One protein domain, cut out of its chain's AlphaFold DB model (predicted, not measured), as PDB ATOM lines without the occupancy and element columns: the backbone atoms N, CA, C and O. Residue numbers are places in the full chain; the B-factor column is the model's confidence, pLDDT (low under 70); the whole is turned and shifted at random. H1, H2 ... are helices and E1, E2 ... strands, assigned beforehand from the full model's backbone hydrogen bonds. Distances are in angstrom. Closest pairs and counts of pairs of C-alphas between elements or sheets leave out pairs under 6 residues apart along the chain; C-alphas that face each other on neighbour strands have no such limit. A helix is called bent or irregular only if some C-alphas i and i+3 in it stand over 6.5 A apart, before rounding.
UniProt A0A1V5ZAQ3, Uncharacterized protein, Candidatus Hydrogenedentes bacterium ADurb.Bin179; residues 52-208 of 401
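Overview. This is residues 52 to 208 of the 401 residues of an uncharacterized protein of Candidatus Hydrogenedentes bacterium ADurb.Bin179 (UniProt A0A1V5ZAQ3). Eight antiparallel strands, E1 to E8, form a closed barrel, and the three helices that follow them, H1, H2 and H3, pack on its outside, on the wall made by E2 to E6. The strands follow one another round the ring in chain order, E8 meets E1 to close it, and E2, E5 and E6 bend as they go round. The printed part has 157 residues, with eight named strands and then three named helices; the class is mixed, helices and strands. The whole is compact and rounded, with a radius of gyration of the C-alphas of 14.7 A and spans of 41 by 34 by 31 A.

Arrangement. Start at residue 52 and walk round the closed barrel, a meander in which each strand is the antiparallel neighbour of the one before. E1, residues 52 to 58, forms a hairpin with E2, residues 64 to 72; look for N 54 and O 69, 2.8 A apart. E2 bends by 56 degrees at residue 67 and forms a hairpin with E3, residues 80 to 85, where N 70 and O 83 are 2.9 A apart. E3 and E4, residues 89 to 97, have N 82 and O 93 at 2.8 A. E4 and E5, residues 102 to 113, have N 92 and O 108 at 2.9 A. E5 bends by 58 degrees at residue 110; it and E6, residues 119 to 133, have N 111 and O 121 at 2.8 A. E6 bends by 67 degrees at residue 130; it and E7, residues 137 to 146, have N 128 and O 141 at 2.9 A. E7 and E8, residues 152 to 161, have N 140 and O 157 at 2.8 A. E8 and E1 close the ring, antiparallel, with N 57 and O 158 at 2.9 A. Now find H1, residues 168 to 177, outside the barrel at a height of 8.9 A, over E2 and slantwise to it at 55 degrees on the local plane; the closest C-alphas, of Gly 67 and Phe 171, are 5.6 A apart. H2, residues 181 to 192, is outside at a height of 9.4 A, over E5 and only just over E4 and E6, with 3 of its C-alphas on each; it runs across E5 at 82 degrees on the local plane, with Glu 111 and Leu 184 closest, C-alphas 7.0 A apart. H3, residues 197 to 206, is outside at a height of 9.8 A, over E3 and only just over E4, with 3 of its C-alphas there; it runs across E3 at 82 degrees on the local plane. H1 and H2 touch only at the corner, and only just, with 3 pairs of C-alphas within 8 A, made by residues 181 to 182 of H2 alone; the closest C-alphas are those of Ala 176 and Pro 182, 6.2 A apart. H2 and H3 are close but not clearly touching, the C-alphas of Leu 189 and Val 197 being 6.5 A apart, while H1 and H3 are apart. In H3 every O i to N i+4 pair is within hydrogen-bond range; in H1 it is 5 of 6 and in H2 5 of 8.

Along the chain. Find C-alpha 52 at (73.133, 64.711, 151.966), where E1 begins; it is 18.5 A long. E2 measures 20.9 A, E3 16.3 A, E4 24.9 A and E5 31.2 A. E6, the longest strand with 15 residues, runs 37.2 A from C-alpha 119 at (68.866, 47.614, 125.872). E7 measures 27.7 A and E8 28.3 A. H1 is 14.4 A long and H2 15.3 A. H2 is irregular, but only just: C-alphas 187 and 190 are 6.6 A apart. H3 runs 14.0 A to C-alpha 206 at (65.455, 54.670, 154.589).

Size, cuts and confidence. The two C-alphas farthest apart, of Glu 76 and Ala 117, are 43.8 A apart. The printed part has no cut and no long link; E2 to E3 and E8 to H1 are short, the others tight. The mean pLDDT of the printed part is 84.1; it is under 70 at residues 74 to 77, 115 to 117, 164 to 170, 172 to 177, 201 and 205 to 208.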
ATOM      1  N   ILE A  52      72.592  63.621 152.776       86.94
ATOM      2  CA  ILE A  52      73.133  64.711 151.966       86.94
ATOM      3  C   ILE A  52      72.639  64.558 150.535       86.94
ATOM      4  O   ILE A  52      72.867  63.529 149.901       86.94
ATOM      5  N   LEU A  53      71.977  65.601 150.041       87.88
ATOM      6  CA  LEU A  53      71.590  65.728 148.645       87.88
ATOM      7  C   LEU A  53      72.738  66.361 147.852       87.88
ATOM      8  O   LEU A  53      73.281  67.400 148.249       87.88
ATOM      9  N   PHE A  54      73.099  65.728 146.744       91.81
ATOM     10  CA  PHE A  54      74.139  66.156 145.826       91.81
ATOM     11  C   PHE A  54      73.573  66.376 144.419       91.81
ATOM     12  O   PHE A  54      72.722  65.631 143.929       91.81
ATOM     13  N   ASP A  55      74.134  67.375 143.753       91.94
ATOM     14  CA  ASP A  55      74.145  67.496 142.308       91.94
ATOM     15  C   ASP A  55      75.277  66.622 141.763       91.94
ATOM     16  O   ASP A  55      76.352  66.518 142.366       91.94
ATOM     17  N   THR A  56      75.050  66.014 140.606       93.00
ATOM     18  CA  THR A  56      76.053  65.236 139.880       93.00
ATOM     19  C   THR A  56      76.587  66.069 138.724       93.00
ATOM     20  O   THR A  56      75.822  66.458 137.846       93.00
ATOM     21  N   LEU A  57      77.892  66.329 138.711       94.81
ATOM     22  CA  LEU A  57      78.602  66.935 137.586       94.81
ATOM     23  C   LEU A  57      79.477  65.874 136.919       94.81
ATOM     24  O   LEU A  57      80.403  65.350 137.542       94.81
ATOM     25  N   ASP A  58      79.220  65.594 135.648       93.19
ATOM     26  CA  ASP A  58      80.137  64.814 134.825       93.19
ATOM     27  C   ASP A  58      81.319  65.704 134.410       93.19
ATOM     28  O   ASP A  58      81.154  66.764 133.807       93.19
ATOM     29  N   MET A  59      82.533  65.306 134.793       91.94
ATOM     30  CA  MET A  59      83.729  66.139 134.629       91.94
ATOM     31  C   MET A  59      84.264  66.158 133.195       91.94
ATOM     32  O   MET A  59      85.093  67.008 132.878       91.94
ATOM     33  N   GLU A  60      83.831  65.222 132.351       90.56
ATOM     34  CA  GLU A  60      84.247  65.127 130.952       90.56
ATOM     35  C   GLU A  60      83.288  65.900 130.044       90.56
ATOM     36  O   GLU A  60      83.714  66.675 129.190       90.56
ATOM     37  N   THR A  61      81.985  65.718 130.253       90.50
ATOM     38  CA  THR A  61      80.931  66.339 129.439       90.50
ATOM     39  C   THR A  61      80.461  67.686 129.982       90.50
ATOM     40  O   THR A  61      79.834  68.453 129.250       90.50
ATOM     41  N   HIS A  62      80.771  67.994 131.244       90.12
ATOM     42  CA  HIS A  62      80.263  69.147 131.992       90.12
ATOM     43  C   HIS A  62      78.739  69.166 132.187       90.12
ATOM     44  O   HIS A  62      78.174  70.207 132.533       90.12
ATOM     45  N   GLU A  63      78.064  68.031 131.990       90.69
ATOM     46  CA  GLU A  63      76.640  67.892 132.281       90.69
ATOM     47  C   GLU A  63      76.398  67.960 133.796       90.69
ATOM     48  O   GLU A  63      77.085  67.298 134.577       90.69
ATOM     49  N   VAL A  64      75.416  68.767 134.206       89.00
ATOM     50  CA  VAL A  64      74.992  68.902 135.603       89.00
ATOM     51  C   VAL A  64      73.574  68.380 135.745       89.00
ATOM     52  O   VAL A  64      72.655  68.864 135.085       89.00
ATOM     53  N   LEU A  65      73.396  67.442 136.665       87.00
ATOM     54  CA  LEU A  65      72.103  66.935 137.091       87.00
ATOM     55  C   LEU A  65      71.886  67.365 138.543       87.00
ATOM     56  O   LEU A  65      72.643  66.972 139.427       87.00
ATOM     57  N   SER A  66      70.889  68.213 138.790       85.50
ATOM     58  CA  SER A  66      70.634  68.749 140.131       85.50
ATOM     59  C   SER A  66      69.730  67.836 140.953       85.50
ATOM     60  O   SER A  66      68.733  67.334 140.441       85.50
ATOM     61  N   GLY A  67      70.059  67.651 142.236       80.38
ATOM     62  CA  GLY A  67      69.243  66.894 143.197       80.38
ATOM     63  C   GLY A  67      69.028  65.415 142.850       80.38
ATOM     64  O   GLY A  67      68.087  64.793 143.337       80.38
ATOM     65  N   ASN A  68      69.881  64.844 142.001       84.81
ATOM     66  CA  ASN A  68      69.740  63.498 141.444       84.81
ATOM     67  C   ASN A  68      70.563  62.435 142.195       84.81
ATOM     68  O   ASN A  68      70.604  61.275 141.771       84.81
ATOM     69  N   CYS A  69      71.257  62.838 143.260       90.69
ATOM     70  CA  CYS A  69      72.135  61.990 144.047       90.69
ATOM     71  C   CYS A  69      71.843  62.172 145.537       90.69
ATOM     72  O   CYS A  69      71.990  63.266 146.077       90.69
ATOM     73  N   LEU A  70      71.435  61.100 146.208       90.31
ATOM     74  CA  LEU A  70      71.211  61.090 147.646       90.31
ATOM     75  C   LEU A  70      72.254  60.206 148.313       90.31
ATOM     76  O   LEU A  70      72.517  59.082 147.888       90.31
ATOM     77  N   SER A  71      72.827  60.723 149.389       89.62
ATOM     78  CA  SER A  71      73.769  60.014 150.234       89.62
ATOM     79  C   SER A  71      73.180  59.800 151.615       89.62
ATOM     80  O   SER A  71      72.744  60.760 152.244       89.62
ATOM     81  N   LEU A  72      73.269  58.570 152.115       87.06
ATOM     82  CA  LEU A  72      72.983  58.198 153.495       87.06
ATOM     83  C   LEU A  72      74.292  57.814 154.186       87.06
ATOM     84  O   LEU A  72      74.983  56.865 153.797       87.06
ATOM     85  N   ARG A  73      74.639  58.568 155.222       80.81
ATOM     86  CA  ARG A  73      75.783  58.297 156.078       80.81
ATOM     87  C   ARG A  73      75.474  57.068 156.934       80.81
ATOM     88  O   ARG A  73      74.444  56.997 157.595       80.81
ATOM     89  N   GLY A  74      76.366  56.082 156.903       68.56
ATOM     90  CA  GLY A  74      76.320  54.980 157.862       68.56
ATOM     91  C   GLY A  74      76.724  55.438 159.270       68.56
ATOM     92  O   GLY A  74      77.186  56.560 159.464       68.56
ATOM     93  N   GLY A  75      76.617  54.547 160.258       67.31
ATOM     94  CA  GLY A  75      77.200  54.794 161.581       67.31
ATOM     95  C   GLY A  75      78.708  55.087 161.511       67.31
ATOM     96  O   GLY A  75      79.351  54.916 160.473       67.31
ATOM     97  N   GLU A  76      79.305  55.529 162.615       65.88
ATOM     98  CA  GLU A  76      80.741  55.825 162.660       65.88
ATOM     99  C   GLU A  76      81.581  54.619 162.180       65.88
ATOM    100  O   GLU A  76      81.382  53.490 162.622       65.88
ATOM    101  N   GLY A  77      82.475  54.841 161.207       65.00
ATOM    102  CA  GLY A  77      83.286  53.786 160.578       65.00
ATOM    103  C   GLY A  77      82.564  52.914 159.538       65.00
ATOM    104  O   GLY A  77      83.205  52.072 158.913       65.00
ATOM    105  N   SER A  78      81.264  53.116 159.315       75.31
ATOM    106  CA  SER A  78      80.502  52.410 158.280       75.31
ATOM    107  C   SER A  78      80.642  53.078 156.912       75.31
ATOM    108  O   SER A  78      80.909  54.281 156.804       75.31
ATOM    109  N   ALA A  79      80.430  52.293 155.855       83.06
ATOM    110  CA  ALA A  79      80.368  52.815 154.499       83.06
ATOM    111  C   ALA A  79      79.190  53.787 154.338       83.06
ATOM    112  O   ALA A  79      78.130  53.621 154.948       83.06
ATOM    113  N   TRP A  80      79.378  54.800 153.499       88.38
ATOM    114  CA  TRP A  80      78.283  55.655 153.058       88.38
ATOM    115  C   TRP A  80      77.584  54.970 151.900       88.38
ATOM    116  O   TRP A  80      78.252  54.443 151.013       88.38
ATOM    117  N   ARG A  81      76.256  55.009 151.888       90.94
ATOM    118  CA  ARG A  81      75.457  54.525 150.764       90.94
ATOM    119  C   ARG A  81      75.062  55.728 149.922       90.94
ATOM    120  O   ARG A  81      74.531  56.693 150.463       90.94
ATOM    121  N   ILE A  82      75.322  55.688 148.624       92.25
ATOM    122  CA  ILE A  82      74.943  56.741 147.683       92.25
ATOM    123  C   ILE A  82      74.118  56.127 146.559       92.25
ATOM    124  O   ILE A  82      74.542  55.153 145.944       92.25
ATOM    125  N   VAL A  83      72.965  56.720 146.260       91.94
ATOM    126  CA  VAL A  83      72.236  56.460 145.015       91.94
ATOM    127  C   VAL A  83      72.312  57.705 144.153       91.94
ATOM    128  O   VAL A  83      71.812  58.756 144.543       91.94
ATOM    129  N   ALA A  84      72.915  57.574 142.976       92.06
ATOM    130  CA  ALA A  84      72.968  58.618 141.961       92.06
ATOM    131  C   ALA A  84      72.223  58.151 140.713       92.06
ATOM    132  O   ALA A  84      72.366  57.005 140.287       92.06
ATOM    133  N   THR A  85      71.403  59.019 140.133       88.81
ATOM    134  CA  THR A  85      70.522  58.652 139.019       88.81
ATOM    135  C   THR A  85      70.632  59.639 137.876       88.81
ATOM    136  O   THR A  85      70.799  60.832 138.089       88.81
ATOM    137  N   GLY A  86      70.526  59.155 136.648       85.94
ATOM    138  CA  GLY A  86      70.469  59.996 135.461       85.94
ATOM    139  C   GLY A  86      69.183  59.790 134.671       85.94
ATOM    140  O   GLY A  86      68.258  59.115 135.129       85.94
ATOM    141  N   PRO A  87      69.130  60.309 133.435       80.94
ATOM    142  CA  PRO A  87      67.976  60.123 132.559       80.94
ATOM    143  C   PRO A  87      67.688  58.650 132.219       80.94
ATOM    144  O   PRO A  87      66.557  58.287 131.897       80.94
ATOM    145  N   ALA A  88      68.713  57.792 132.230       86.31
ATOM    146  CA  ALA A  88      68.581  56.367 131.918       86.31
ATOM    147  C   ALA A  88      69.590  55.466 132.639       86.31
ATOM    148  O   ALA A  88      69.876  54.375 132.156       86.31
ATOM    149  N   HIS A  89      70.118  55.903 133.779       90.44
ATOM    150  CA  HIS A  89      70.994  55.079 134.604       90.44
ATOM    151  C   HIS A  89      70.697  55.270 136.088       90.44
ATOM    152  O   HIS A  89      70.186  56.308 136.511       90.44
ATOM    153  N   LEU A  90      71.069  54.268 136.868       92.50
ATOM    154  CA  LEU A  90      71.072  54.269 138.318       92.50
ATOM    155  C   LEU A  90      72.397  53.675 138.789       92.50
ATOM    156  O   LEU A  90      72.792  52.592 138.354       92.50
ATOM    157  N   TRP A  91      73.070  54.381 139.690       94.50
ATOM    158  CA  TRP A  91      74.273  53.940 140.381       94.50
ATOM    159  C   TRP A  91      73.954  53.784 141.859       94.50
ATOM    160  O   TRP A  91      73.494  54.729 142.495       94.50
ATOM    161  N   PHE A  92      74.227  52.602 142.398       94.56
ATOM    162  CA  PHE A  92      74.203  52.345 143.829       94.56
ATOM    163  C   PHE A  92      75.634  52.120 144.298       94.56
ATOM    164  O   PHE A  92      76.296  51.186 143.848       94.56
ATOM    165  N   LEU A  93      76.120  53.010 145.150       94.75
ATOM    166  CA  LEU A  93      77.519  53.130 145.523       94.75
ATOM    167  C   LEU A  93      77.687  52.979 147.032       94.75
ATOM    168  O   LEU A  93      76.925  53.535 147.820       94.75
ATOM    169  N   GLU A  94      78.753  52.299 147.416       94.19
ATOM    170  CA  GLU A  94      79.259  52.209 148.775       94.19
ATOM    171  C   GLU A  94      80.614  52.913 148.836       94.19
ATOM    172  O   GLU A  94      81.544  52.590 148.089       94.19
ATOM    173  N   LEU A  95      80.714  53.923 149.699       92.81
ATOM    174  CA  LEU A  95      81.939  54.685 149.899       92.81
ATOM    175  C   LEU A  95      82.543  54.276 151.227       92.81
ATOM    176  O   LEU A  95      81.968  54.522 152.288       92.81
ATOM    177  N   HIS A  96      83.740  53.718 151.164       92.56
ATOM    178  CA  HIS A  96      84.506  53.314 152.328       92.56
ATOM    179  C   HIS A  96      85.534  54.406 152.640       92.56
ATOM    180  O   HIS A  96      86.435  54.637 151.826       92.56
ATOM    181  N   PRO A  97      85.409  55.111 153.782       89.94
ATOM    182  CA  PRO A  97      86.377  56.128 154.169       89.94
ATOM    183  C   PRO A  97      87.782  55.543 154.329       89.94
ATOM    184  O   PRO A  97      87.962  54.490 154.937       89.94
ATOM    185  N   GLN A  98      88.778  56.263 153.821       90.62
ATOM    186  CA  GLN A  98      90.199  55.956 153.950       90.62
ATOM    187  C   GLN A  98      90.939  57.123 154.630       90.62
ATOM    188  O   GLN A  98      90.424  58.247 154.690       90.62
ATOM    189  N   PRO A  99      92.159  56.903 155.153       87.88
ATOM    190  CA  PRO A  99      92.968  57.979 155.713       87.88
ATOM    191  C   PRO A  99      93.197  59.124 154.714       87.88
ATOM    192  O   PRO A  99      93.463  58.893 153.536       87.88
ATOM    193  N   GLY A 100      93.149  60.367 155.203       85.88
ATOM    194  CA  GLY A 100      93.468  61.553 154.399       85.88
ATOM    195  C   GLY A 100      92.363  61.996 153.434       85.88
ATOM    196  O   GLY A 100      92.678  62.390 152.314       85.88
ATOM    197  N   GLU A 101      91.093  61.930 153.855       89.44
ATOM    198  CA  GLU A 101      89.907  62.354 153.074       89.44
ATOM    199  C   GLU A 101      89.671  61.558 151.780       89.44
ATOM    200  O   GLU A 101      88.840  61.927 150.945       89.44
ATOM    201  N   LEU A 102      90.396  60.456 151.615       93.19
ATOM    202  CA  LEU A 102      90.233  59.527 150.511       93.19
ATOM    203  C   LEU A 102      89.035  58.615 150.769       93.19
ATOM    204  O   LEU A 102      88.682  58.332 151.914       93.19
ATOM    205  N   VAL A 103      88.425  58.132 149.693       93.38
ATOM    206  CA  VAL A 103      87.389  57.102 149.754       93.38
ATOM    207  C   VAL A 103      87.661  56.035 148.702       93.38
ATOM    208  O   VAL A 103      88.063  56.354 147.580       93.38
ATOM    209  N   ASP A 104      87.426  54.776 149.053       95.44
ATOM    210  CA  ASP A 104      87.280  53.709 148.066       95.44
ATOM    211  C   ASP A 104      85.802  53.567 147.708       95.44
ATOM    212  O   ASP A 104      84.931  53.686 148.572       95.44
ATOM    213  N   LEU A 105      85.525  53.328 146.428       95.50
ATOM    214  CA  LEU A 105      84.177  53.208 145.888       95.50
ATOM    215  C   LEU A 105      83.951  51.785 145.385       95.50
ATOM    216  O   LEU A 105      84.732  51.277 144.573       95.50
ATOM    217  N   GLN A 106      82.860  51.169 145.818       96.25
ATOM    218  CA  GLN A 106      82.334  49.929 145.254       96.25
ATOM    219  C   GLN A 106      80.844  50.093 144.980       96.25
ATOM    220  O   GLN A 106      80.229  51.035 145.467       96.25
ATOM    221  N   GLY A 107      80.256  49.216 144.176       95.62
ATOM    222  CA  GLY A 107      78.816  49.243 143.982       95.62
ATOM    223  C   GLY A 107      78.352  48.585 142.701       95.62
ATOM    224  O   GLY A 107      79.035  47.744 142.112       95.62
ATOM    225  N   HIS A 108      77.173  49.005 142.270       96.19
ATOM    226  CA  HIS A 108      76.452  48.444 141.144       96.19
ATOM    227  C   HIS A 108      75.853  49.540 140.280       96.19
ATOM    228  O   HIS A 108      75.559  50.643 140.747       96.19
ATOM    229  N   TYR A 109      75.653  49.214 139.010       95.06
ATOM    230  CA  TYR A 109      74.920  50.075 138.101       95.06
ATOM    231  C   TYR A 109      73.877  49.301 137.320       95.06
ATOM    232  O   TYR A 109      74.011  48.096 137.090       95.06
ATOM    233  N   ALA A 110      72.869  50.043 136.888       93.56
ATOM    234  CA  ALA A 110      71.893  49.632 135.903       93.56
ATOM    235  C   ALA A 110      71.637  50.794 134.950       93.56
ATOM    236  O   ALA A 110      71.571  51.945 135.378       93.56
ATOM    237  N   GLU A 111      71.486  50.505 133.666       92.19
ATOM    238  CA  GLU A 111      71.206  51.516 132.656       92.19
ATOM    239  C   GLU A 111      70.422  50.945 131.479       92.19
ATOM    240  O   GLU A 111      70.429  49.740 131.225       92.19
ATOM    241  N   TYR A 112      69.768  51.833 130.741       89.56
ATOM    242  CA  TYR A 112      69.338  51.548 129.381       89.56
ATOM    243  C   TYR A 112      70.295  52.229 128.410       89.56
ATOM    244  O   TYR A 112      70.418  53.457 128.408       89.56
ATOM    245  N   ASP A 113      70.929  51.446 127.540       82.88
ATOM    246  CA  ASP A 113      71.753  51.999 126.471       82.88
ATOM    247  C   ASP A 113      70.861  52.673 125.417       82.88
ATOM    248  O   ASP A 113      70.261  52.021 124.553       82.88
ATOM    249  N   ARG A 114      70.804  54.009 125.473       71.62
ATOM    250  CA  ARG A 114      70.045  54.844 124.531       71.62
ATOM    251  C   ARG A 114      70.539  54.718 123.092       71.62
ATOM    252  O   ARG A 114      69.747  54.895 122.170       71.62
ATOM    253  N   SER A 115      71.818  54.406 122.886       69.88
ATOM    254  CA  SER A 115      72.397  54.248 121.548       69.88
ATOM    255  C   SER A 115      72.025  52.912 120.895       69.88
ATOM    256  O   SER A 115      72.007  52.812 119.670       69.88
ATOM    257  N   SER A 116      71.642  51.916 121.702       63.06
ATOM    258  CA  SER A 116      71.377  50.540 121.268       63.06
ATOM    259  C   SER A 116      69.916  50.124 121.460       63.06
ATOM    260  O   SER A 116      69.649  49.025 121.928       63.06
ATOM    261  N   ALA A 117      68.955  50.985 121.112       64.62
ATOM    262  CA  ALA A 117      67.518  50.690 121.207       64.62
ATOM    263  C   ALA A 117      66.989  50.425 122.636       64.62
ATOM    264  O   ALA A 117      66.032  49.672 122.800       64.62
ATOM    265  N   MET A 118      67.563  51.078 123.656       77.62
ATOM    266  CA  MET A 118      67.151  50.939 125.062       77.62
ATOM    267  C   MET A 118      67.341  49.513 125.591       77.62
ATOM    268  O   MET A 118      66.470  48.956 126.254       77.62
ATOM    269  N   VAL A 119      68.491  48.909 125.296       85.62
ATOM    270  CA  VAL A 119      68.866  47.614 125.872       85.62
ATOM    271  C   VAL A 119      69.277  47.808 127.327       85.62
ATOM    272  O   VAL A 119      70.151  48.625 127.624       85.62
ATOM    273  N   PHE A 120      68.645  47.048 128.221       90.12
ATOM    274  CA  PHE A 120      69.019  46.985 129.629       90.12
ATOM    275  C   PHE A 120      70.439  46.434 129.790       90.12
ATOM    276  O   PHE A 120      70.793  45.420 129.186       90.12
ATOM    277  N   ARG A 121      71.239  47.096 130.626       90.94
ATOM    278  CA  ARG A 121      72.570  46.663 131.052       90.94
ATOM    279  C   ARG A 121      72.717  46.848 132.548       90.94
ATOM    280  O   ARG A 121      72.194  47.799 133.125       90.94
ATOM    281  N   HIS A 122      73.500  45.975 133.164       94.12
ATOM    282  CA  HIS A 122      73.902  46.131 134.552       94.12
ATOM    283  C   HIS A 122      75.325  45.628 134.776       94.12
ATOM    284  O   HIS A 122      75.931  44.988 133.911       94.12
ATOM    285  N   GLY A 123      75.872  45.917 135.951       94.69
ATOM    286  CA  GLY A 123      77.213  45.473 136.300       94.69
ATOM    287  C   GLY A 123      77.693  46.004 137.639       94.69
ATOM    288  O   GLY A 123      76.896  46.320 138.527       94.69
ATOM    289  N   THR A 124      79.011  46.069 137.790       95.69
ATOM    290  CA  THR A 124      79.673  46.514 139.018       95.69
ATOM    291  C   THR A 124      80.427  47.818 138.812       95.69
ATOM    292  O   THR A 124      80.863  48.153 137.708       95.69
ATOM    293  N   ILE A 125      80.572  48.556 139.907       96.50
ATOM    294  CA  ILE A 125      81.342  49.789 140.000       96.50
ATOM    295  C   ILE A 125      82.524  49.545 140.929       96.50
ATOM    296  O   ILE A 125      82.363  49.017 142.027       96.50
ATOM    297  N   THR A 126      83.715  49.964 140.505       96.81
ATOM    298  CA  THR A 126      84.892  50.050 141.381       96.81
ATOM    299  C   THR A 126      85.657  51.328 141.096       96.81
ATOM    300  O   THR A 126      85.841  51.708 139.939       96.81
ATOM    301  N   GLY A 127      86.105  52.019 142.136       96.75
ATOM    302  CA  GLY A 127      86.762  53.305 141.959       96.75
ATOM    303  C   GLY A 127      87.336  53.876 143.235       96.75
ATOM    304  O   GLY A 127      87.425  53.207 144.264       96.75
ATOM    305  N   LYS A 128      87.745  55.136 143.140       97.25
ATOM    306  CA  LYS A 128      88.287  55.913 144.249       97.25
ATOM    307  C   LYS A 128      87.787  57.339 144.171       97.25
ATOM    308  O   LYS A 128      87.405  57.824 143.108       97.25
ATOM    309  N   GLY A 129      87.847  58.027 145.292       96.00
ATOM    310  CA  GLY A 129      87.519  59.431 145.355       96.00
ATOM    311  C   GLY A 129      88.248  60.151 146.464       96.00
ATOM    312  O   GLY A 129      89.049  59.579 147.210       96.00
ATOM    313  N   ARG A 130      87.946  61.436 146.557       95.12
ATOM    314  CA  ARG A 130      88.442  62.316 147.597       95.12
ATOM    315  C   ARG A 130      87.409  63.387 147.899       95.12
ATOM    316  O   ARG A 130      86.885  64.024 146.983       95.12
ATOM    317  N   TRP A 131      87.177  63.630 149.182       93.75
ATOM    318  CA  TRP A 131      86.474  64.830 149.613       93.75
ATOM    319  C   TRP A 131      87.347  66.052 149.315       93.75
ATOM    320  O   TRP A 131      88.438  66.199 149.857       93.75
ATOM    321  N   VAL A 132      86.885  66.912 148.410       94.56
ATOM    322  CA  VAL A 132      87.488  68.230 148.163       94.56
ATOM    323  C   VAL A 132      87.111  69.167 149.306       94.56
ATOM    324  O   VAL A 132      87.941  69.927 149.799       94.56
ATOM    325  N   ARG A 133      85.853  69.064 149.744       91.69
ATOM    326  CA  ARG A 133      85.330  69.660 150.968       91.69
ATOM    327  C   ARG A 133      84.439  68.640 151.650       91.69
ATOM    328  O   ARG A 133      83.490  68.145 151.044       91.69
ATOM    329  N   LEU A 134      84.771  68.295 152.889       88.06
ATOM    330  CA  LEU A 134      84.080  67.242 153.623       88.06
ATOM    331  C   LEU A 134      82.574  67.530 153.689       88.06
ATOM    332  O   LEU A 134      82.173  68.624 154.079       88.06
ATOM    333  N   TYR A 135      81.758  66.551 153.288       85.69
ATOM    334  CA  TYR A 135      80.288  66.633 153.256       85.69
ATOM    335  C   TYR A 135      79.696  67.657 152.273       85.69
ATOM    336  O   TYR A 135      78.477  67.820 152.220       85.69
ATOM    337  N   GLU A 136      80.529  68.332 151.482       90.44
ATOM    338  CA  GLU A 136      80.091  69.335 150.511       90.44
ATOM    339  C   GLU A 136      80.458  68.951 149.083       90.44
ATOM    340  O   GLU A 136      79.635  69.084 148.187       90.44
ATOM    341  N   GLU A 137      81.681  68.488 148.850       94.56
ATOM    342  CA  GLU A 137      82.189  68.217 147.509       94.56
ATOM    343  C   GLU A 137      83.041  66.953 147.513       94.56
ATOM    344  O   GLU A 137      84.093  66.896 148.157       94.56
ATOM    345  N   LEU A 138      82.594  65.951 146.762       95.62
ATOM    346  CA  LEU A 138      83.250  64.664 146.608       95.62
ATOM    347  C   LEU A 138      83.576  64.429 145.134       95.62
ATOM    348  O   LEU A 138      82.681  64.263 144.310       95.62
ATOM    349  N   ALA A 139      84.865  64.377 144.810       96.94
ATOM    350  CA  ALA A 139      85.331  64.008 143.480       96.94
ATOM    351  C   ALA A 139      85.605  62.502 143.437       96.94
ATOM    352  O   ALA A 139      86.347  61.989 144.277       96.94
ATOM    353  N   VAL A 140      85.034  61.797 142.462       97.00
ATOM    354  CA  VAL A 140      85.223  60.355 142.270       97.00
ATOM    355  C   VAL A 140      85.636  60.029 140.840       97.00
ATOM    356  O   VAL A 140      85.191  60.650 139.877       97.00
ATOM    357  N   THR A 141      86.449  58.990 140.705       96.88
ATOM    358  CA  THR A 141      86.739  58.331 139.435       96.88
ATOM    359  C   THR A 141      86.503  56.844 139.615       96.88
ATOM    360  O   THR A 141      87.056  56.218 140.525       96.88
ATOM    361  N   PHE A 142      85.683  56.262 138.751       96.56
ATOM    362  CA  PHE A 142      85.323  54.855 138.844       96.56
ATOM    363  C   PHE A 142      85.168  54.218 137.475       96.56
ATOM    364  O   PHE A 142      85.041  54.890 136.454       96.56
ATOM    365  N   SER A 143      85.194  52.895 137.476       96.12
ATOM    366  CA  SER A 143      84.977  52.078 136.302       96.12
ATOM    367  C   SER A 143      83.668  51.311 136.409       96.12
ATOM    368  O   SER A 143      83.400  50.703 137.445       96.12
ATOM    369  N   LEU A 144      82.913  51.293 135.315       94.69
ATOM    370  CA  LEU A 144      81.751  50.442 135.101       94.69
ATOM    371  C   LEU A 144      82.217  49.165 134.401       94.69
ATOM    372  O   LEU A 144      82.831  49.235 133.333       94.69
ATOM    373  N   VAL A 145      81.960  48.006 135.003       94.38
ATOM    374  CA  VAL A 145      82.248  46.697 134.405       94.38
ATOM    375  C   VAL A 145      80.932  45.969 134.199       94.38
ATOM    376  O   VAL A 145      80.251  45.626 135.165       94.38
ATOM    377  N   SER A 146      80.572  45.760 132.936       91.81
ATOM    378  CA  SER A 146      79.319  45.109 132.561       91.81
ATOM    379  C   SER A 146      79.293  43.647 133.012       91.81
ATOM    380  O   SER A 146      80.297  42.942 132.936       91.81
ATOM    381  N   ALA A 147      78.129  43.182 133.469       89.62
ATOM    382  CA  ALA A 147      77.899  41.767 133.745       89.62
ATOM    383  C   ALA A 147      77.789  40.937 132.452       89.62
ATOM    384  O   ALA A 147      78.150  39.762 132.439       89.62
ATOM    385  N   ASP A 148      77.330  41.563 131.365       83.94
ATOM    386  CA  ASP A 148      76.990  40.895 130.105       83.94
ATOM    387  C   ASP A 148      78.098  40.994 129.049       83.94
ATOM    388  O   ASP A 148      78.095  40.272 128.051       83.94
ATOM    389  N   THR A 149      79.051  41.909 129.235       78.25
ATOM    390  CA  THR A 149      80.118  42.172 128.265       78.25
ATOM    391  C   THR A 149      81.462  42.375 128.952       78.25
ATOM    392  O   THR A 149      81.543  42.765 130.109       78.25
ATOM    393  N   ILE A 150      82.550  42.176 128.209       75.69
ATOM    394  CA  ILE A 150      83.911  42.503 128.672       75.69
ATOM    395  C   ILE A 150      84.219  44.010 128.610       75.69
ATOM    396  O   ILE A 150      85.368  44.415 128.794       75.69
ATOM    397  N   PHE A 151      83.225  44.841 128.282       80.06
ATOM    398  CA  PHE A 151      83.416  46.273 128.135       80.06
ATOM    399  C   PHE A 151      83.591  46.934 129.501       80.06
ATOM    400  O   PHE A 151      82.870  46.645 130.459       80.06
ATOM    401  N   LYS A 152      84.567  47.838 129.560       86.69
ATOM    402  CA  LYS A 152      84.878  48.639 130.734       86.69
ATOM    403  C   LYS A 152      84.840  50.107 130.346       86.69
ATOM    404  O   LYS A 152      85.615  50.537 129.494       86.69
ATOM    405  N   GLU A 153      83.988  50.863 131.017       89.62
ATOM    406  CA  GLU A 153      83.899  52.314 130.872       89.62
ATOM    407  C   GLU A 153      84.473  52.992 132.113       89.62
ATOM    408  O   GLU A 153      84.355  52.456 133.213       89.62
ATOM    409  N   ASN A 154      85.096  54.159 131.965       93.12
ATOM    410  CA  ASN A 154      85.553  54.960 133.098       93.12
ATOM    411  C   ASN A 154      84.749  56.258 133.159       93.12
ATOM    412  O   ASN A 154      84.516  56.877 132.127       93.12
ATOM    413  N   LYS A 155      84.375  56.680 134.366       94.38
ATOM    414  CA  LYS A 155      83.675  57.937 134.636       94.38
ATOM    415  C   LYS A 155      84.455  58.761 135.650       94.38
ATOM    416  O   LYS A 155      85.065  58.208 136.569       94.38
ATOM    417  N   SER A 156      84.409  60.079 135.492       96.31
ATOM    418  CA  SER A 156      84.903  61.039 136.483       96.31
ATOM    419  C   SER A 156      83.778  61.995 136.839       96.31
ATOM    420  O   SER A 156      83.300  62.734 135.984       96.31
ATOM    421  N   ILE A 157      83.353  61.957 138.096       96.75
ATOM    422  CA  ILE A 157      82.150  62.632 138.577       96.75
ATOM    423  C   ILE A 157      82.511  63.497 139.780       96.75
ATOM    424  O   ILE A 157      83.282  63.086 140.649       96.75
ATOM    425  N   LEU A 158      81.932  64.689 139.850       96.75
ATOM    426  CA  LEU A 158      81.933  65.519 141.045       96.75
ATOM    427  C   LEU A 158      80.521  65.543 141.631       96.75
ATOM    428  O   LEU A 158      79.595  66.053 141.008       96.75
ATOM    429  N   PHE A 159      80.374  65.030 142.848       95.25
ATOM    430  CA  PHE A 159      79.172  65.218 143.649       95.25
ATOM    431  C   PHE A 159      79.313  66.504 144.453       95.25
ATOM    432  O   PHE A 159      80.250  66.645 145.245       95.25
ATOM    433  N   LYS A 160      78.398  67.450 144.254       94.44
ATOM    434  CA  LYS A 160      78.418  68.755 144.920       94.44
ATOM    435  C   LYS A 160      77.120  68.983 145.666       94.44
ATOM    436  O   LYS A 160      76.054  68.821 145.094       94.44
ATOM    437  N   ARG A 161      77.200  69.332 146.949       90.25
ATOM    438  CA  ARG A 161      76.031  69.463 147.813       90.25
ATOM    439  C   ARG A 161      75.064  70.468 147.207       90.25
ATOM    440  O   ARG A 161      75.446  71.596 146.880       90.25
ATOM    441  N   THR A 162      73.830  70.021 147.051       82.81
ATOM    442  CA  THR A 162      72.764  70.787 146.424       82.81
ATOM    443  C   THR A 162      72.410  72.016 147.265       82.81
ATOM    444  O   THR A 162      72.615  72.051 148.482       82.81
ATOM    445  N   SER A 163      71.869  73.045 146.603       74.00
ATOM    446  CA  SER A 163      71.319  74.238 147.254       74.00
ATOM    447  C   SER A 163      70.345  73.875 148.394       74.00
ATOM    448  O   SER A 163      69.518  72.980 148.206       74.00
ATOM    449  N   PRO A 164      70.337  74.614 149.525       66.31
ATOM    450  CA  PRO A 164      69.403  74.396 150.642       66.31
ATOM    451  C   PRO A 164      67.915  74.480 150.267       66.31
ATOM    452  O   PRO A 164      67.060  74.087 151.050       66.31
ATOM    453  N   SER A 165      67.601  75.029 149.091       56.31
ATOM    454  CA  SER A 165      66.243  75.131 148.554       56.31
ATOM    455  C   SER A 165      65.641  73.796 148.102       56.31
ATOM    456  O   SER A 165      64.437  73.745 147.872       56.31
ATOM    457  N   LEU A 166      66.449  72.746 147.923       58.03
ATOM    458  CA  LEU A 166      65.982  71.417 147.526       58.03
ATOM    459  C   LEU A 166      65.971  70.486 148.741       58.03
ATOM    460  O   LEU A 166      66.938  70.415 149.499       58.03
ATOM    461  N   SER A 167      64.851  69.793 148.931       63.00
ATOM    462  CA  SER A 167      64.629  68.858 150.036       63.00
ATOM    463  C   SER A 167      64.943  67.421 149.621       63.00
ATOM    464  O   SER A 167      65.028  67.109 148.438       63.00
ATOM    465  N   GLU A 168      65.051  66.501 150.578       63.03
ATOM    466  CA  GLU A 168      65.211  65.065 150.291       63.03
ATOM    467  C   GLU A 168      64.053  64.496 149.459       63.03
ATOM    468  O   GLU A 168      64.279  63.679 148.571       63.03
ATOM    469  N   ALA A 169      62.832  65.003 149.660       59.28
ATOM    470  CA  ALA A 169      61.687  64.669 148.815       59.28
ATOM    471  C   ALA A 169      61.941  65.014 147.334       59.28
ATOM    472  O   ALA A 169      61.431  64.337 146.447       59.28
ATOM    473  N   SER A 170      62.802  65.998 147.044       63.72
ATOM    474  CA  SER A 170      63.188  66.353 145.672       63.72
ATOM    475  C   SER A 170      64.005  65.254 144.984       63.72
ATOM    476  O   SER A 170      63.875  65.091 143.773       63.72
ATOM    477  N   PHE A 171      64.802  64.467 145.722       73.44
ATOM    478  CA  PHE A 171      65.472  63.286 145.159       73.44
ATOM    479  C   PHE A 171      64.444  62.243 144.740       73.44
ATOM    480  O   PHE A 171      64.511  61.725 143.626       73.44
ATOM    481  N   SER A 172      63.452  61.993 145.598       67.31
ATOM    482  CA  SER A 172      62.371  61.067 145.280       67.31
ATOM    483  C   SER A 172      61.590  61.515 144.056       67.31
ATOM    484  O   SER A 172      61.368  60.714 143.150       67.31
ATOM    485  N   CYS A 173      61.300  62.815 143.960       61.44
ATOM    486  CA  CYS A 173      60.681  63.406 142.782       61.44
ATOM    487  C   CYS A 173      61.553  63.332 141.526       61.44
ATOM    488  O   CYS A 173      61.036  63.148 140.425       61.44
ATOM    489  N   THR A 174      62.871  63.436 141.664       67.38
ATOM    490  CA  THR A 174      63.810  63.314 140.541       67.38
ATOM    491  C   THR A 174      63.895  61.869 140.048       67.38
ATOM    492  O   THR A 174      63.837  61.627 138.844       67.38
ATOM    493  N   LEU A 175      63.946  60.892 140.960       69.62
ATOM    494  CA  LEU A 175      63.917  59.463 140.632       69.62
ATOM    495  C   LEU A 175      62.634  59.098 139.877       69.62
ATOM    496  O   LEU A 175      62.669  58.460 138.828       69.62
ATOM    497  N   ALA A 176      61.513  59.555 140.422       61.16
ATOM    498  CA  ALA A 176      60.164  59.414 139.908       61.16
ATOM    499  C   ALA A 176      59.970  60.014 138.510       61.16
ATOM    500  O   ALA A 176      59.395  59.389 137.620       61.16
ATOM    501  N   SER A 177      60.445  61.246 138.321       60.28
ATOM    502  CA  SER A 177      60.307  61.992 137.067       60.28
ATOM    503  C   SER A 177      61.346  61.628 136.009       60.28
ATOM    504  O   SER A 177      61.216  62.059 134.861       60.28
ATOM    505  N   SER A 178      62.349  60.819 136.361       72.81
ATOM    506  CA  SER A 178      63.342  60.337 135.408       72.81
ATOM    507  C   SER A 178      62.683  59.541 134.284       72.81
ATOM    508  O   SER A 178      61.780  58.731 134.501       72.81
ATOM    509  N   GLU A 179      63.162  59.753 133.057       71.62
ATOM    510  CA  GLU A 179      62.572  59.143 131.867       71.62
ATOM    511  C   GLU A 179      62.558  57.615 131.955       71.62
ATOM    512  O   GLU A 179      61.577  56.999 131.547       71.62
ATOM    513  N   ALA A 180      63.622  57.003 132.481       79.12
ATOM    514  CA  ALA A 180      63.768  55.552 132.450       79.12
ATOM    515  C   ALA A 180      64.127  54.901 133.790       79.12
ATOM    516  O   ALA A 180      64.121  53.675 133.871       79.12
ATOM    517  N   VAL A 181      64.423  55.665 134.848       80.06
ATOM    518  CA  VAL A 181      64.795  55.068 136.143       80.06
ATOM    519  C   VAL A 181      63.651  54.288 136.800       80.06
ATOM    520  O   VAL A 181      63.924  53.169 137.235       80.06
ATOM    521  N   PRO A 182      62.383  54.752 136.814       76.12
ATOM    522  CA  PRO A 182      61.279  53.921 137.295       76.12
ATOM    523  C   PRO A 182      61.202  52.593 136.535       76.12
ATOM    524  O   PRO A 182      61.094  51.530 137.137       76.12
ATOM    525  N   SER A 183      61.371  52.620 135.211       79.69
ATOM    526  CA  SER A 183      61.411  51.405 134.395       79.69
ATOM    527  C   SER A 183      62.625  50.519 134.700       79.69
ATOM    528  O   SER A 183      62.487  49.301 134.669       79.69
ATOM    529  N   LEU A 184      63.803  51.076 135.012       85.31
ATOM    530  CA  LEU A 184      64.961  50.287 135.465       85.31
ATOM    531  C   LEU A 184      64.645  49.569 136.777       85.31
ATOM    532  O   LEU A 184      64.895  48.375 136.908       85.31
ATOM    533  N   VAL A 185      64.082  50.288 137.744       79.25
ATOM    534  CA  VAL A 185      63.799  49.760 139.081       79.25
ATOM    535  C   VAL A 185      62.687  48.708 139.038       79.25
ATOM    536  O   VAL A 185      62.872  47.599 139.542       79.25
ATOM    537  N   TYR A 186      61.556  49.040 138.415       73.31
ATOM    538  CA  TYR A 186      60.340  48.232 138.476       73.31
ATOM    539  C   TYR A 186      60.254  47.148 137.399       73.31
ATOM    540  O   TYR A 186      59.712  46.084 137.681       73.31
ATOM    541  N   ASN A 187      60.795  47.372 136.196       77.56
ATOM    542  CA  ASN A 187      60.677  46.391 135.109       77.56
ATOM    543  C   ASN A 187      61.909  45.487 134.975       77.56
ATOM    544  O   ASN A 187      61.784  44.389 134.442       77.56
ATOM    545  N   GLU A 188      63.088  45.923 135.432       85.69
ATOM    546  CA  GLU A 188      64.332  45.163 135.242       85.69
ATOM    547  C   GLU A 188      64.916  44.672 136.563       85.69
ATOM    548  O   GLU A 188      65.082  43.471 136.760       85.69
ATOM    549  N   LEU A 189      65.217  45.580 137.492       83.88
ATOM    550  CA  LEU A 189      65.922  45.237 138.725       83.88
ATOM    551  C   LEU A 189      65.094  44.331 139.638       83.88
ATOM    552  O   LEU A 189      65.593  43.288 140.064       83.88
ATOM    553  N   LEU A 190      63.840  44.703 139.909       72.25
ATOM    554  CA  LEU A 190      62.952  43.907 140.756       72.25
ATOM    555  C   LEU A 190      62.705  42.498 140.222       72.25
ATOM    556  O   LEU A 190      63.019  41.556 140.950       72.25
ATOM    557  N   PRO A 191      62.214  42.318 138.979       70.88
ATOM    558  CA  PRO A 191      61.869  40.984 138.494       70.88
ATOM    559  C   PRO A 191      63.088  40.067 138.354       70.88
ATOM    560  O   PRO A 191      62.968  38.846 138.400       70.88
ATOM    561  N   ARG A 192      64.289  40.638 138.180       82.31
ATOM    562  CA  ARG A 192      65.543  39.872 138.101       82.31
ATOM    563  C   ARG A 192      66.109  39.490 139.464       82.31
ATOM    564  O   ARG A 192      67.035  38.683 139.502       82.31
ATOM    565  N   ASN A 193      65.595  40.070 140.551       76.81
ATOM    566  CA  ASN A 193      66.018  39.801 141.925       76.81
ATOM    567  C   ASN A 193      67.554  39.819 142.099       76.81
ATOM    568  O   ASN A 193      68.149  38.902 142.672       76.81
ATOM    569  N   LEU A 194      68.227  40.838 141.541       83.06
ATOM    570  CA  LEU A 194      69.688  40.938 141.646       83.06
ATOM    571  C   LEU A 194      70.105  41.138 143.121       83.06
ATOM    572  O   LEU A 194      69.395  41.813 143.865       83.06
ATOM    573  N   PRO A 195      71.283  40.649 143.562       81.94
ATOM    574  CA  PRO A 195      71.657  40.645 144.986       81.94
ATOM    575  C   PRO A 195      71.675  42.020 145.675       81.94
ATOM    576  O   PRO A 195      71.501  42.118 146.886       81.94
ATOM    577  N   TRP A 196      71.886  43.088 144.906       83.56
ATOM    578  CA  TRP A 196      71.966  44.466 145.392       83.56
ATOM    579  C   TRP A 196      70.623  45.211 145.352       83.56
ATOM    580  O   TRP A 196      70.536  46.351 145.803       83.56
ATOM    581  N   VAL A 197      69.564  44.558 144.869       81.06
ATOM    582  CA  VAL A 197      68.217  45.131 144.787       81.06
ATOM    583  C   VAL A 197      67.627  45.309 146.179       81.06
ATOM    584  O   VAL A 197      67.137  46.389 146.482       81.06
ATOM    585  N   SER A 198      67.743  44.319 147.068       73.44
ATOM    586  CA  SER A 198      67.264  44.462 148.451       73.44
ATOM    587  C   SER A 198      67.969  45.603 149.209       73.44
ATOM    588  O   SER A 198      67.267  46.440 149.774       73.44
ATOM    589  N   PRO A 199      69.315  45.736 149.178       79.81
ATOM    590  CA  PRO A 199      70.005  46.918 149.704       79.81
ATOM    591  C   PRO A 199      69.559  48.254 149.089       79.81
ATOM    592  O   PRO A 199      69.392  49.227 149.824       79.81
ATOM    593  N   LEU A 200      69.334  48.309 147.770       81.81
ATOM    594  CA  LEU A 200      68.801  49.495 147.089       81.81
ATOM    595  C   LEU A 200      67.386  49.839 147.586       81.81
ATOM    596  O   LEU A 200      67.071  51.003 147.816       81.81
ATOM    597  N   TYR A 201      66.544  48.832 147.809       69.94
ATOM    598  CA  TYR A 201      65.214  49.025 148.383       69.94
ATOM    599  C   TYR A 201      65.258  49.522 149.817       69.94
ATOM    600  O   TYR A 201      64.504  50.428 150.156       69.94
ATOM    601  N   LEU A 202      66.148  48.974 150.644       70.56
ATOM    602  CA  LEU A 202      66.369  49.483 151.996       70.56
ATOM    603  C   LEU A 202      66.860  50.928 151.957       70.56
ATOM    604  O   LEU A 202      66.404  51.736 152.752       70.56
ATOM    605  N   PHE A 203      67.721  51.286 151.001       77.38
ATOM    606  CA  PHE A 203      68.113  52.675 150.794       77.38
ATOM    607  C   PHE A 203      66.908  53.559 150.457       77.38
ATOM    608  O   PHE A 203      66.755  54.620 151.056       77.38
ATOM    609  N   PHE A 204      66.044  53.144 149.528       73.06
ATOM    610  CA  PHE A 204      64.840  53.903 149.190       73.06
ATOM    611  C   PHE A 204      63.896  54.024 150.390       73.06
ATOM    612  O   PHE A 204      63.459  55.129 150.702       73.06
ATOM    613  N   HIS A 205      63.654  52.933 151.113       62.38
ATOM    614  CA  HIS A 205      62.868  52.934 152.344       62.38
ATOM    615  C   HIS A 205      63.440  53.899 153.387       62.38
ATOM    616  O   HIS A 205      62.734  54.788 153.861       62.38
ATOM    617  N   ASP A 206      64.737  53.775 153.685       62.84
ATOM    618  CA  ASP A 206      65.455  54.670 154.589       62.84
ATOM    619  C   ASP A 206      65.319  56.118 154.102       62.84
ATOM    620  O   ASP A 206      65.106  57.008 154.909       62.84
ATOM    621  N   SER A 207      65.339  56.364 152.792       62.72
ATOM    622  CA  SER A 207      65.184  57.692 152.177       62.72
ATOM    623  C   SER A 207      63.743  58.222 152.155       62.72
ATOM    624  O   SER A 207      63.513  59.327 151.671       62.72
ATOM    625  N   GLY A 208      62.772  57.479 152.693       55.44
ATOM    626  CA  GLY A 208      61.368  57.888 152.774       55.44
ATOM    627  C   GLY A 208      60.480  57.400 151.626       55.44
ATOM    628  O   GLY A 208      59.310  57.779 151.570       55.44
TER     629      GLY A 208